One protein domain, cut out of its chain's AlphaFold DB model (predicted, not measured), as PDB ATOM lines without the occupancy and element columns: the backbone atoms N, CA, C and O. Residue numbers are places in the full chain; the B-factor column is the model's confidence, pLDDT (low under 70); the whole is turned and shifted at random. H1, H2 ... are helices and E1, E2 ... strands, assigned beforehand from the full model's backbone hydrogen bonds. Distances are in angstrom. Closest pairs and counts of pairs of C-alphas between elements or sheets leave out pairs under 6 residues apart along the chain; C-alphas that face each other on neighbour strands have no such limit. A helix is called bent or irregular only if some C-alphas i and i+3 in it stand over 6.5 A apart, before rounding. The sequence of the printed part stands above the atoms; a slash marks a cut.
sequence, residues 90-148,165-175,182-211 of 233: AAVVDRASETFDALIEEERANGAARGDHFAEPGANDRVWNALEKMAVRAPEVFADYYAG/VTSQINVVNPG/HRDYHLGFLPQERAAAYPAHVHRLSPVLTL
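What this domain is: This is residues 90 to 148, 165 to 175 and 182 to 211 of the 233 residues of an uncharacterized protein of Streptomyces violaceusniger (UniProt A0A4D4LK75). Two loosely joined lobes make the model: in the larger one, the long helix H1 packs across the helical hairpin of H2 and H3, beside a short ribbon of strands E1 and E2; the smaller one, residues 182 to 211, is an open loop of chain with the short helices H4 and H5. The 100 printed residues run H1, E1, H2, H3, E2, H4, H5; the sheet E1 - E2 is antiparallel, and the class is mostly helix. The whole is loose, with a radius of gyration of the C-alphas of 16.8 A and spans of 44 by 33 by 23 A.

How they stand to each other: H1, residues 90 to 109, touches H2, residues 130 to 137, with residues 99 to 103 alone, about perpendicular at 90 degrees; the closest C-alphas, of Thr 99 and Met 134, are 7.0 A apart. With residues 92 to 96 alone H1 touches H3, residues 139 to 146, at a steep tilt of 63 degrees, opposite ways; the closest C-alphas, of Val 92 and Tyr 145, are 5.9 A apart. H2 and H3 form a helical hairpin at a shallow tilt of 27 degrees, with the C-alphas of Ala 135 and Phe 142 closest at 5.2 A. E1, residues 124 to 127, and E2, residues 169 to 172, are antiparallel at 176 degrees; N 171 and O 125 are within hydrogen-bond range at 2.9 A. H4, residues 192 to 195, and H5, residues 200 to 209, touch no helix, and are only just apart from each other, at 8.4 A. Every O i to N i+4 pair is within hydrogen-bond range in H1, H2 and H3, but 3 of 6 in H5; H4 is too short for such a pair.

Where its parts are: H1 begins at C-alpha 90 (29.248, -24.049, -44.980) and is 28.7 A long. E1 and E2 are each 10.0 A, H2 10.1 A, H3 10.4 A and H4 5.0 A. H5, 15.2 A, ends at C-alpha 209 (24.202, -2.786, -65.353); it is irregular, but only just, with C-alphas 204 and 207 at 6.8 A.

The domain as a whole: The C-alphas farthest apart, of Ala 91 and Ala 197, are 47.0 A apart. Residues 149 to 164 and 176 to 181 are not printed; the C-alpha gaps are 11.7 A from 148 to 165 and 21.0 A from 175 to 182. The link from H1 to E1 is long, and pLDDT is under 70 at residues 111 to 123.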
ATOM      1  N   ALA A  90      30.580 -24.452 -45.427       94.62
ATOM      2  CA  ALA A  90      29.248 -24.049 -44.980       94.62
ATOM      3  C   ALA A  90      29.302 -23.159 -43.727       94.62
ATOM      4  O   ALA A  90      28.470 -22.266 -43.584       94.62
ATOM      5  N   ALA A  91      30.340 -23.298 -42.891       97.38
ATOM      6  CA  ALA A  91      30.481 -22.494 -41.683       97.38
ATOM      7  C   ALA A  91      30.653 -20.994 -41.983       97.38
ATOM      8  O   ALA A  91      30.382 -20.166 -41.115       97.38
ATOM      9  N   VAL A  92      31.105 -20.617 -43.188       97.94
ATOM     10  CA  VAL A  92      31.141 -19.208 -43.623       97.94
ATOM     11  C   VAL A  92      29.724 -18.650 -43.752       97.94
ATOM     12  O   VAL A  92      29.457 -17.540 -43.293       97.94
ATOM     13  N   VAL A  93      28.811 -19.427 -44.339       97.81
ATOM     14  CA  VAL A  93      27.397 -19.053 -44.468       97.81
ATOM     15  C   VAL A  93      26.726 -19.071 -43.098       97.81
ATOM     16  O   VAL A  93      26.024 -18.118 -42.785       97.81
ATOM     17  N   ASP A  94      27.008 -20.065 -42.251       98.12
ATOM     18  CA  ASP A  94      26.436 -20.156 -40.898       98.12
ATOM     19  C   ASP A  94      26.806 -18.941 -40.031       98.12
ATOM     20  O   ASP A  94      25.929 -18.295 -39.461       98.12
ATOM     21  N   ARG A  95      28.090 -18.548 -39.994       98.44
ATOM     22  CA  ARG A  95      28.530 -17.339 -39.264       98.44
ATOM     23  C   ARG A  95      27.892 -16.063 -39.818       98.44
ATOM     24  O   ARG A  95      27.579 -15.134 -39.063       98.44
ATOM     25  N   ALA A  96      27.706 -15.996 -41.137       98.00
ATOM     26  CA  ALA A  96      27.005 -14.884 -41.763       98.00
ATOM     27  C   ALA A  96      25.523 -14.862 -41.363       98.00
ATOM     28  O   ALA A  96      25.031 -13.798 -40.996       98.00
ATOM     29  N   SER A  97      24.853 -16.019 -41.345       97.56
ATOM     30  CA  SER A  97      23.475 -16.181 -40.863       97.56
ATOM     31  C   SER A  97      23.326 -15.718 -39.413       97.56
ATOM     32  O   SER A  97      22.477 -14.882 -39.141       97.56
ATOM     33  N   GLU A  98      24.202 -16.146 -38.499       98.12
ATOM     34  CA  GLU A  98      24.166 -15.709 -37.093       98.12
ATOM     35  C   GLU A  98      24.292 -14.182 -36.958       98.12
ATOM     36  O   GLU A  98      23.606 -13.536 -36.159       98.12
ATOM     37  N   THR A  99      25.161 -13.575 -37.772       97.94
ATOM     38  CA  THR A  99      25.342 -12.119 -37.805       97.94
ATOM     39  C   THR A  99      24.094 -11.417 -38.346       97.94
ATOM     40  O   THR A  99      23.690 -10.374 -37.828       97.94
ATOM     41  N   PHE A 100      23.484 -11.989 -39.381       96.81
ATOM     42  CA  PHE A 100      22.258 -11.519 -40.013       96.81
ATOM     43  C   PHE A 100      21.043 -11.611 -39.087       96.81
ATOM     44  O   PHE A 100      20.317 -10.624 -38.970       96.81
ATOM     45  N   ASP A 101      20.878 -12.711 -38.358       95.81
ATOM     46  CA  ASP A 101      19.819 -12.882 -37.361       95.81
ATOM     47  C   ASP A 101      19.943 -11.843 -36.245       95.81
ATOM     48  O   ASP A 101      18.968 -11.190 -35.872       95.81
ATOM     49  N   ALA A 102      21.163 -11.599 -35.760       95.56
ATOM     50  CA  ALA A 102      21.387 -10.579 -34.744       95.56
ATOM     51  C   ALA A 102      21.065  -9.157 -35.251       95.56
ATOM     52  O   ALA A 102      20.530  -8.342 -34.499       95.56
ATOM     53  N   LEU A 103      21.351  -8.857 -36.524       94.44
ATOM     54  CA  LEU A 103      20.955  -7.590 -37.150       94.44
ATOM     55  C   LEU A 103      19.431  -7.471 -37.293       94.44
ATOM     56  O   LEU A 103      18.891  -6.388 -37.077       94.44
ATOM     57  N   ILE A 104      18.731  -8.557 -37.636       92.06
ATOM     58  CA  ILE A 104      17.262  -8.586 -37.702       92.06
ATOM     59  C   ILE A 104      16.661  -8.273 -36.327       92.06
ATOM     60  O   ILE A 104      15.798  -7.399 -36.220       92.06
ATOM     61  N   GLU A 105      17.136  -8.933 -35.270       91.44
ATOM     62  CA  GLU A 105      16.649  -8.704 -33.904       91.44
ATOM     63  C   GLU A 105      16.888  -7.263 -33.431       91.44
ATOM     64  O   GLU A 105      16.025  -6.661 -32.788       91.44
ATOM     65  N   GLU A 106      18.018  -6.660 -33.800       89.69
ATOM     66  CA  GLU A 106      18.301  -5.256 -33.491       89.69
ATOM     67  C   GLU A 106      17.372  -4.284 -34.231       89.69
ATOM     68  O   GLU A 106      16.869  -3.332 -33.630       89.69
ATOM     69  N   GLU A 107      17.097  -4.509 -35.519       86.25
ATOM     70  CA  GLU A 107      16.148  -3.689 -36.288       86.25
ATOM     71  C   GLU A 107      14.719  -3.805 -35.731       86.25
ATOM     72  O   GLU A 107      14.015  -2.793 -35.609       86.25
ATOM     73  N   ARG A 108      14.313  -5.017 -35.320       82.81
ATOM     74  CA  ARG A 108      13.039  -5.276 -34.630       82.81
ATOM     75  C   ARG A 108      12.960  -4.510 -33.310       82.81
ATOM     76  O   ARG A 108      11.990  -3.788 -33.082       82.81
ATOM     77  N   ALA A 109      13.988  -4.614 -32.466       83.56
ATOM     78  CA  ALA A 109      14.032  -3.957 -31.159       83.56
ATOM     79  C   ALA A 109      14.005  -2.421 -31.257       83.56
ATOM     80  O   ALA A 109      13.399  -1.755 -30.419       83.56
ATOM     81  N   ASN A 110      14.614  -1.855 -32.302       79.06
ATOM     82  CA  ASN A 110      14.655  -0.411 -32.532       79.06
ATOM     83  C   ASN A 110      13.382   0.150 -33.195       79.06
ATOM     84  O   ASN A 110      13.310   1.352 -33.459       79.06
ATOM     85  N   GLY A 111      12.382  -0.693 -33.492       67.69
ATOM     86  CA  GLY A 111      11.168  -0.285 -34.208       67.69
ATOM     87  C   GLY A 111      11.445   0.195 -35.637       67.69
ATOM     88  O   GLY A 111      10.613   0.875 -36.238       67.69
ATOM     89  N   ALA A 112      12.620  -0.138 -36.175       58.31
ATOM     90  CA  ALA A 112      13.108   0.296 -37.476       58.31
ATOM     91  C   ALA A 112      12.722  -0.669 -38.605       58.31
ATOM     92  O   ALA A 112      13.201  -0.498 -39.727       58.31
ATOM     93  N   ALA A 113      11.820  -1.626 -38.336       56.50
ATOM     94  CA  ALA A 113      11.170  -2.477 -39.327       56.50
ATOM     95  C   ALA A 113      10.395  -1.618 -40.344       56.50
ATOM     96  O   ALA A 113       9.173  -1.470 -40.303       56.50
ATOM     97  N   ARG A 114      11.127  -0.996 -41.271       53.75
ATOM     98  CA  ARG A 114      10.586  -0.447 -42.502       53.75
ATOM     99  C   ARG A 114      10.051  -1.652 -43.254       53.75
ATOM    100  O   ARG A 114      10.847  -2.493 -43.669       53.75
ATOM    101  N   GLY A 115       8.727  -1.734 -43.380       50.50
ATOM    102  CA  GLY A 115       8.086  -2.725 -44.239       50.50
ATOM    103  C   GLY A 115       8.783  -2.768 -45.597       50.50
ATOM    104  O   GLY A 115       9.315  -1.756 -46.071       50.50
ATOM    105  N   ASP A 116       8.841  -3.949 -46.198       52.22
ATOM    106  CA  ASP A 116       9.257  -4.032 -47.586       52.22
ATOM    107  C   ASP A 116       8.136  -3.465 -48.483       52.22
ATOM    108  O   ASP A 116       7.009  -3.217 -48.053       52.22
ATOM    109  N   HIS A 117       8.444  -3.195 -49.748       57.22
ATOM    110  CA  HIS A 117       7.437  -2.718 -50.697       57.22
ATOM    111  C   HIS A 117       6.428  -3.813 -51.111       57.22
ATOM    112  O   HIS A 117       5.578  -3.549 -51.960       57.22
ATOM    113  N   PHE A 118       6.532  -5.029 -50.560       51.62
ATOM    114  CA  PHE A 118       5.908  -6.244 -51.083       51.62
ATOM    115  C   PHE A 118       5.005  -6.986 -50.081       51.62
ATOM    116  O   PHE A 118       4.279  -7.884 -50.501       51.62
ATOM    117  N   ALA A 119       5.013  -6.632 -48.796       55.12
ATOM    118  CA  ALA A 119       4.331  -7.351 -47.729       55.12
ATOM    119  C   ALA A 119       3.918  -6.428 -46.567       55.12
ATOM    120  O   ALA A 119       4.457  -5.338 -46.361       55.12
ATOM    121  N   GLU A 120       2.929  -6.872 -45.789       53.62
ATOM    122  CA  GLU A 120       2.499  -6.171 -44.577       53.62
ATOM    123  C   GLU A 120       3.610  -6.180 -43.504       53.62
ATOM    124  O   GLU A 120       4.408  -7.123 -43.445       53.62
ATOM    125  N   PRO A 121       3.683  -5.159 -42.623       58.72
ATOM    126  CA  PRO A 121       4.666  -5.128 -41.542       58.72
ATOM    127  C   PRO A 121       4.651  -6.418 -40.706       58.72
ATOM    128  O   PRO A 121       3.618  -6.793 -40.156       58.72
ATOM    129  N   GLY A 122       5.806  -7.081 -40.592       61.31
ATOM    130  CA  GLY A 122       5.976  -8.323 -39.827       61.31
ATOM    131  C   GLY A 122       5.807  -9.621 -40.626       61.31
ATOM    132  O   GLY A 122       6.133 -10.682 -40.101       61.31
ATOM    133  N   ALA A 123       5.358  -9.564 -41.885       65.44
ATOM    134  CA  ALA A 123       5.311 -10.746 -42.751       65.44
ATOM    135  C   ALA A 123       6.712 -11.188 -43.218       65.44
ATOM    136  O   ALA A 123       6.971 -12.383 -43.337       65.44
ATOM    137  N   ASN A 124       7.626 -10.234 -43.408       73.62
ATOM    138  CA  ASN A 124       9.011 -10.478 -43.804       73.62
ATOM    139  C   ASN A 124       9.972  -9.721 -42.884       73.62
ATOM    140  O   ASN A 124       9.660  -8.611 -42.439       73.62
ATOM    141  N   ASP A 125      11.163 -10.281 -42.660       81.81
ATOM    142  CA  ASP A 125      12.273  -9.528 -42.076       81.81
ATOM    143  C   ASP A 125      13.178  -8.986 -43.165       81.81
ATOM    144  O   ASP A 125      13.601  -9.690 -44.088       81.81
ATOM    145  N   ARG A 126      13.490  -7.699 -43.035       82.88
ATOM    146  CA  ARG A 126      14.296  -6.966 -43.996       82.88
ATOM    147  C   ARG A 126      15.382  -6.200 -43.272       82.88
ATOM    148  O   ARG A 126      15.101  -5.367 -42.415       82.88
ATOM    149  N   VAL A 127      16.621  -6.396 -43.710       87.44
ATOM    150  CA  VAL A 127      17.735  -5.528 -43.324       87.44
ATOM    151  C   VAL A 127      18.307  -4.895 -44.578       87.44
ATOM    152  O   VAL A 127      18.925  -5.550 -45.419       87.44
ATOM    153  N   TRP A 128      18.088  -3.588 -44.702       88.31
ATOM    154  CA  TRP A 128      18.718  -2.773 -45.733       88.31
ATOM    155  C   TRP A 128      20.191  -2.544 -45.410       88.31
ATOM    156  O   TRP A 128      20.546  -2.382 -44.239       88.31
ATOM    157  N   ASN A 129      21.014  -2.467 -46.458       92.31
ATOM    158  CA  ASN A 129      22.455  -2.235 -46.357       92.31
ATOM    159  C   ASN A 129      23.163  -3.267 -45.456       92.31
ATOM    160  O   ASN A 129      23.948  -2.920 -44.574       92.31
ATOM    161  N   ALA A 130      22.837  -4.547 -45.655       95.44
ATOM    162  CA  ALA A 130      23.375  -5.633 -44.841       95.44
ATOM    163  C   ALA A 130      24.899  -5.769 -44.995       95.44
ATOM    164  O   ALA A 130      25.577  -6.104 -44.030       95.44
ATOM    165  N   LEU A 131      25.429  -5.428 -46.174       96.38
ATOM    166  CA  LEU A 131      26.859  -5.392 -46.480       96.38
ATOM    167  C   LEU A 131      27.633  -4.522 -45.478       96.38
ATOM    168  O   LEU A 131      28.530  -5.010 -44.796       96.38
ATOM    169  N   GLU A 132      27.281  -3.238 -45.378       96.88
ATOM    170  CA  GLU A 132      27.969  -2.297 -44.488       96.88
ATOM    171  C   GLU A 132      27.734  -2.652 -43.020       96.88
ATOM    172  O   GLU A 132      28.668  -2.640 -42.218       96.88
ATOM    173  N   LYS A 133      26.498  -3.026 -42.666       96.81
ATOM    174  CA  LYS A 133      26.155  -3.417 -41.293       96.81
ATOM    175  C   LYS A 133      26.974  -4.618 -40.825       96.81
ATOM    176  O   LYS A 133      27.480  -4.593 -39.707       96.81
ATOM    177  N   MET A 134      27.159  -5.630 -41.675       97.69
ATOM    178  CA  MET A 134      28.036  -6.765 -41.384       97.69
ATOM    179  C   MET A 134      29.498  -6.323 -41.281       97.69
ATOM    180  O   MET A 134      30.163  -6.709 -40.327       97.69
ATOM    181  N   ALA A 135      29.986  -5.481 -42.199       97.88
ATOM    182  CA  ALA A 135      31.367  -4.989 -42.174       97.88
ATOM    183  C   ALA A 135      31.718  -4.268 -40.863       97.88
ATOM    184  O   ALA A 135      32.810  -4.445 -40.330       97.88
ATOM    185  N   VAL A 136      30.788  -3.468 -40.334       97.75
ATOM    186  CA  VAL A 136      30.962  -2.754 -39.062       97.75
ATOM    187  C   VAL A 136      30.820  -3.696 -37.864       97.75
ATOM    188  O   VAL A 136      31.576  -3.577 -36.901       97.75
ATOM    189  N   ARG A 137      29.852  -4.618 -37.902       96.81
ATOM    190  CA  ARG A 137      29.526  -5.505 -36.776       96.81
ATOM    191  C   ARG A 137      30.530  -6.644 -36.589       96.81
ATOM    192  O   ARG A 137      30.884  -6.954 -35.457       96.81
ATOM    193  N   ALA A 138      30.912  -7.294 -37.682       98.31
ATOM    194  CA  ALA A 138      31.680  -8.534 -37.704       98.31
ATOM    195  C   ALA A 138      32.632  -8.534 -38.919       98.31
ATOM    196  O   ALA A 138      32.369  -9.216 -39.915       98.31
ATOM    197  N   PRO A 139      33.723  -7.746 -38.879       98.38
ATOM    198  CA  PRO A 139      34.595  -7.527 -40.033       98.38
ATOM    199  C   PRO A 139      35.262  -8.808 -40.554       98.38
ATOM    200  O   PRO A 139      35.468  -8.937 -41.759       98.38
ATOM    201  N   GLU A 140      35.568  -9.776 -39.687       98.44
ATOM    202  CA  GLU A 140      36.117 -11.072 -40.097       98.44
ATOM    203  C   GLU A 140      35.077 -11.908 -40.857       98.44
ATOM    204  O   GLU A 140      35.379 -12.450 -41.917       98.44
ATOM    205  N   VAL A 141      33.828 -11.946 -40.372       98.44
ATOM    206  CA  VAL A 141      32.718 -12.637 -41.056       98.44
ATOM    207  C   VAL A 141      32.426 -11.977 -42.400       98.44
ATOM    208  O   VAL A 141      32.230 -12.666 -43.396       98.44
ATOM    209  N   PHE A 142      32.450 -10.643 -42.444       98.38
ATOM    210  CA  PHE A 142      32.334  -9.883 -43.682       98.38
ATOM    211  C   PHE A 142      33.414 -10.279 -44.694       98.38
ATOM    212  O   PHE A 142      33.094 -10.575 -45.845       98.38
ATOM    213  N   ALA A 143      34.682 -10.293 -44.274       98.00
ATOM    214  CA  ALA A 143      35.791 -10.629 -45.156       98.00
ATOM    215  C   ALA A 143      35.654 -12.057 -45.703       98.00
ATOM    216  O   ALA A 143      35.783 -12.248 -46.909       98.00
ATOM    217  N   ASP A 144      35.326 -13.027 -44.848       97.62
ATOM    218  CA  ASP A 144      35.137 -14.423 -45.251       97.62
ATOM    219  C   ASP A 144      33.958 -14.589 -46.224       97.62
ATOM    220  O   ASP A 144      34.083 -15.247 -47.259       97.62
ATOM    221  N   TYR A 145      32.808 -13.982 -45.912       97.88
ATOM    222  CA  TYR A 145      31.572 -14.153 -46.677       97.88
ATOM    223  C   TYR A 145      31.633 -13.467 -48.048       97.88
ATOM    224  O   TYR A 145      31.243 -14.047 -49.063       97.88
ATOM    225  N   TYR A 146      32.171 -12.247 -48.119       97.12
ATOM    226  CA  TYR A 146      32.254 -11.492 -49.375       97.12
ATOM    227  C   TYR A 146      33.501 -11.802 -50.213       97.12
ATOM    228  O   TYR A 146      33.584 -11.346 -51.352       97.12
ATOM    229  N   ALA A 147      34.431 -12.621 -49.712       95.75
ATOM    230  CA  ALA A 147      35.551 -13.155 -50.494       95.75
ATOM    231  C   ALA A 147      35.179 -14.373 -51.368       95.75
ATOM    232  O   ALA A 147      36.060 -14.968 -51.993       95.75
ATOM    233  N   GLY A 148      33.895 -14.754 -51.428       95.12
ATOM    234  CA  GLY A 148      33.411 -15.897 -52.205       95.12
ATOM    235  C   GLY A 148      33.839 -15.858 -53.678       95.12
ATOM    236  O   GLY A 148      33.464 -14.963 -54.439       95.12
ATOM    237  N   VAL A 165      29.485  -4.635 -54.831       95.75
ATOM    238  CA  VAL A 165      28.451  -5.431 -54.177       95.75
ATOM    239  C   VAL A 165      27.626  -4.515 -53.287       95.75
ATOM    240  O   VAL A 165      28.151  -3.625 -52.626       95.75
ATOM    241  N   THR A 166      26.324  -4.758 -53.261       94.88
ATOM    242  CA  THR A 166      25.435  -4.382 -52.164       94.88
ATOM    243  C   THR A 166      24.628  -5.619 -51.796       94.88
ATOM    244  O   THR A 166      24.447  -6.509 -52.626       94.88
ATOM    245  N   SER A 167      24.156  -5.701 -50.559       95.50
ATOM    246  CA  SER A 167      23.316  -6.810 -50.121       95.50
ATOM    247  C   SER A 167      22.202  -6.326 -49.209       95.50
ATOM    248  O   SER A 167      22.295  -5.290 -48.534       95.50
ATOM    249  N   GLN A 168      21.131  -7.105 -49.200       93.31
ATOM    250  CA  GLN A 168      20.016  -6.960 -48.285       93.31
ATOM    251  C   GLN A 168      19.629  -8.345 -47.781       93.31
ATOM    252  O   GLN A 168      19.757  -9.325 -48.513       93.31
ATOM    253  N   ILE A 169      19.140  -8.410 -46.548       92.50
ATOM    254  CA  ILE A 169      18.585  -9.645 -45.990       92.50
ATOM    255  C   ILE A 169      17.098  -9.668 -46.312       92.50
ATOM    256  O   ILE A 169      16.424  -8.655 -46.111       92.50
ATOM    257  N   ASN A 170      16.612 -10.797 -46.821       88.69
ATOM    258  CA  ASN A 170      15.197 -11.039 -47.063       88.69
ATOM    259  C   ASN A 170      14.799 -12.367 -46.421       88.69
ATOM    260  O   ASN A 170      15.213 -13.416 -46.909       88.69
ATOM    261  N   VAL A 171      14.007 -12.316 -45.354       90.19
ATOM    262  CA  VAL A 171      13.429 -13.513 -44.736       90.19
ATOM    263  C   VAL A 171      11.935 -13.494 -44.989       90.19
ATOM    264  O   VAL A 171      11.246 -12.576 -44.550       90.19
ATOM    265  N   VAL A 172      11.442 -14.513 -45.687       87.50
ATOM    266  CA  VAL A 172      10.007 -14.752 -45.839       87.50
ATOM    267  C   VAL A 172       9.570 -15.652 -44.694       87.50
ATOM    268  O   VAL A 172       9.981 -16.811 -44.620       87.50
ATOM    269  N   ASN A 173       8.766 -15.118 -43.775       87.56
ATOM    270  CA  ASN A 173       8.294 -15.897 -42.635       87.56
ATOM    271  C   ASN A 173       7.115 -16.804 -43.034       87.56
ATOM    272  O   ASN A 173       6.421 -16.534 -44.022       87.56
ATOM    273  N   PRO A 174       6.846 -17.884 -42.274       88.69
ATOM    274  CA  PRO A 174       5.703 -18.754 -42.529       88.69
ATOM    275  C   PRO A 174       4.389 -17.975 -42.669       88.69
ATOM    276  O   PRO A 174       4.044 -17.157 -41.821       88.69
ATOM    277  N   GLY A 175       3.644 -18.263 -43.738       85.94
ATOM    278  CA  GLY A 175       2.416 -17.538 -44.084       85.94
ATOM    279  C   GLY A 175       2.629 -16.292 -44.952       85.94
ATOM    280  O   GLY A 175       1.644 -15.652 -45.315       85.94
ATOM    281  N   HIS A 182       8.482  -9.497 -61.314       90.44
ATOM    282  CA  HIS A 182       9.210  -8.283 -61.671       90.44
ATOM    283  C   HIS A 182      10.588  -8.637 -62.246       90.44
ATOM    284  O   HIS A 182      10.962  -9.807 -62.332       90.44
ATOM    285  N   ARG A 183      11.335  -7.613 -62.665       90.00
ATOM    286  CA  ARG A 183      12.737  -7.732 -63.073       90.00
ATOM    287  C   ARG A 183      13.586  -6.788 -62.238       90.00
ATOM    288  O   ARG A 183      13.267  -5.606 -62.130       90.00
ATOM    289  N   ASP A 184      14.691  -7.299 -61.722       89.62
ATOM    290  CA  ASP A 184      15.575  -6.563 -60.825       89.62
ATOM    291  C   ASP A 184      16.536  -5.631 -61.571       89.62
ATOM    292  O   ASP A 184      17.723  -5.900 -61.746       89.62
ATOM    293  N   TYR A 185      16.005  -4.502 -62.027       88.75
ATOM    294  CA  TYR A 185      16.787  -3.363 -62.497       88.75
ATOM    295  C   TYR A 185      15.977  -2.082 -62.302       88.75
ATOM    296  O   TYR A 185      14.766  -2.112 -62.095       88.75
ATOM    297  N   HIS A 186      16.626  -0.923 -62.381       83.88
ATOM    298  CA  HIS A 186      16.013   0.337 -61.950       83.88
ATOM    299  C   HIS A 186      14.714   0.730 -62.685       83.88
ATOM    300  O   HIS A 186      13.879   1.394 -62.076       83.88
ATOM    301  N   LEU A 187      14.504   0.323 -63.949       89.88
ATOM    302  CA  LEU A 187      13.215   0.552 -64.628       89.88
ATOM    303  C   LEU A 187      12.183  -0.547 -64.346       89.88
ATOM    304  O   LEU A 187      10.996  -0.295 -64.513       89.88
ATOM    305  N   GLY A 188      12.610  -1.737 -63.914       85.31
ATOM    306  CA  GLY A 188      11.733  -2.880 -63.637       85.31
ATOM    307  C   GLY A 188      10.783  -2.672 -62.452       85.31
ATOM    308  O   GLY A 188       9.827  -3.426 -62.301       85.31
ATOM    309  N   PHE A 189      11.005  -1.618 -61.662       85.12
ATOM    310  CA  PHE A 189      10.149  -1.200 -60.547       85.12
ATOM    311  C   PHE A 189       9.348   0.079 -60.829       85.12
ATOM    312  O   PHE A 189       8.602   0.544 -59.965       85.12
ATOM    313  N   LEU A 190       9.517   0.694 -62.003       89.38
ATOM    314  CA  LEU A 190       8.783   1.909 -62.348       89.38
ATOM    315  C   LEU A 190       7.384   1.570 -62.882       89.38
ATOM    316  O   LEU A 190       7.233   0.595 -63.618       89.38
ATOM    317  N   PRO A 191       6.370   2.414 -62.606       89.00
ATOM    318  CA  PRO A 191       5.111   2.372 -63.341       89.00
ATOM    319  C   PRO A 191       5.356   2.486 -64.850       89.00
ATOM    320  O   PRO A 191       6.279   3.190 -65.277       89.00
ATOM    321  N   GLN A 192       4.516   1.836 -65.657       87.88
ATOM    322  CA  GLN A 192       4.706   1.751 -67.109       87.88
ATOM    323  C   GLN A 192       4.804   3.135 -67.766       87.88
ATOM    324  O   GLN A 192       5.661   3.359 -68.618       87.88
ATOM    325  N   GLU A 193       4.008   4.102 -67.307       89.62
ATOM    326  CA  GLU A 193       3.997   5.474 -67.825       89.62
ATOM    327  C   GLU A 193       5.325   6.196 -67.567       89.62
ATOM    328  O   GLU A 193       5.751   7.047 -68.347       89.62
ATOM    329  N   ARG A 194       6.000   5.860 -66.460       92.31
ATOM    330  CA  ARG A 194       7.312   6.414 -66.099       92.31
ATOM    331  C   ARG A 194       8.421   5.709 -66.866       92.31
ATOM    332  O   ARG A 194       9.343   6.379 -67.322       92.31
ATOM    333  N   ALA A 195       8.321   4.391 -67.033       92.00
ATOM    334  CA  ALA A 195       9.263   3.617 -67.830       92.00
ATOM    335  C   ALA A 195       9.256   4.067 -69.305       92.00
ATOM    336  O   ALA A 195      10.323   4.259 -69.873       92.00
ATOM    337  N   ALA A 196       8.087   4.353 -69.891       92.06
ATOM    338  CA  ALA A 196       7.947   4.824 -71.276       92.06
ATOM    339  C   ALA A 196       8.631   6.180 -71.563       92.06
ATOM    340  O   ALA A 196       8.891   6.522 -72.718       92.06
ATOM    341  N   ALA A 197       8.955   6.957 -70.523       93.62
ATOM    342  CA  ALA A 197       9.718   8.197 -70.656       93.62
ATOM    343  C   ALA A 197      11.224   7.966 -70.881       93.62
ATOM    344  O   ALA A 197      11.958   8.930 -71.111       93.62
ATOM    345  N   TYR A 198      11.701   6.719 -70.811       94.38
ATOM    346  CA  TYR A 198      13.077   6.353 -71.121       94.38
ATOM    347  C   TYR A 198      13.191   5.874 -72.575       94.38
ATOM    348  O   TYR A 198      12.334   5.149 -73.077       94.38
ATOM    349  N   PRO A 199      14.255   6.263 -73.296       94.19
ATOM    350  CA  PRO A 199      14.421   5.843 -74.677       94.19
ATOM    351  C   PRO A 199      14.843   4.369 -74.763       94.19
ATOM    352  O   PRO A 199      15.491   3.830 -73.865       94.19
ATOM    353  N   ALA A 200      14.552   3.718 -75.889       93.38
ATOM    354  CA  ALA A 200      14.731   2.278 -76.090       93.38
ATOM    355  C   ALA A 200      16.156   1.769 -75.793       93.38
ATOM    356  O   ALA A 200      16.332   0.658 -75.300       93.38
ATOM    357  N   HIS A 201      17.195   2.569 -76.056       93.38
ATOM    358  CA  HIS A 201      18.573   2.175 -75.736       93.38
ATOM    359  C   HIS A 201      18.838   2.106 -74.224       93.38
ATOM    360  O   HIS A 201      19.635   1.276 -73.799       93.38
ATOM    361  N   VAL A 202      18.144   2.909 -73.404       94.56
ATOM    362  CA  VAL A 202      18.223   2.808 -71.940       94.56
ATOM    363  C   VAL A 202      17.531   1.534 -71.470       94.56
ATOM    364  O   VAL A 202      18.107   0.821 -70.656       94.56
ATOM    365  N   HIS A 203      16.376   1.162 -72.033       92.06
ATOM    366  CA  HIS A 203      15.736  -0.129 -71.727       92.06
ATOM    367  C   HIS A 203      16.647  -1.327 -72.019       92.06
ATOM    368  O   HIS A 203      16.661  -2.275 -71.243       92.06
ATOM    369  N   ARG A 204      17.430  -1.270 -73.104       91.31
ATOM    370  CA  ARG A 204      18.394  -2.324 -73.469       91.31
ATOM    371  C   ARG A 204      19.623  -2.340 -72.557       91.31
ATOM    372  O   ARG A 204      20.101  -3.407 -72.203       91.31
ATOM    373  N   LEU A 205      20.134  -1.165 -72.186       93.69
ATOM    374  CA  LEU A 205      21.329  -1.037 -71.348       93.69
ATOM    375  C   LEU A 205      21.053  -1.380 -69.878       93.69
ATOM    376  O   LEU A 205      21.897  -1.952 -69.206       93.69
ATOM    377  N   SER A 206      19.891  -1.004 -69.357       93.62
ATOM    378  CA  SER A 206      19.640  -1.007 -67.914       93.62
ATOM    379  C   SER A 206      19.764  -2.376 -67.233       93.62
ATOM    380  O   SER A 206      20.382  -2.421 -66.170       93.62
ATOM    381  N   PRO A 207      19.242  -3.481 -67.803       92.00
ATOM    382  CA  PRO A 207      19.366  -4.804 -67.191       92.00
ATOM    383  C   PRO A 207      20.809  -5.318 -67.131       92.00
ATOM    384  O   PRO A 207      21.134  -6.092 -66.242       92.00
ATOM    385  N   VAL A 208      21.692  -4.868 -68.034       93.56
ATOM    386  CA  VAL A 208      23.100  -5.313 -68.057       93.56
ATOM    387  C   VAL A 208      24.006  -4.531 -67.099       93.56
ATOM    388  O   VAL A 208      25.197  -4.805 -67.017       93.56
ATOM    389  N   LEU A 209      23.460  -3.559 -66.359       93.94
ATOM    390  CA  LEU A 209      24.202  -2.786 -65.353       93.94
ATOM    391  C   LEU A 209      24.176  -3.422 -63.958       93.94
ATOM    392  O   LEU A 209      24.892  -2.967 -63.067       93.94
ATOM    393  N   THR A 210      23.344  -4.441 -63.749       94.19
ATOM    394  CA  THR A 210      23.159  -5.104 -62.457       94.19
ATOM    395  C   THR A 210      23.176  -6.614 -62.632       94.19
ATOM    396  O   THR A 210      22.611  -7.134 -63.587       94.19
ATOM    397  N   LEU A 211      23.812  -7.321 -61.697       96.38
ATOM    398  CA  LEU A 211      23.641  -8.762 -61.517       96.38
ATOM    399  C   LEU A 211      22.956  -8.979 -60.172       96.38
ATOM    400  O   LEU A 211      23.494  -8.571 -59.144       96.38
TER     401      LEU A 211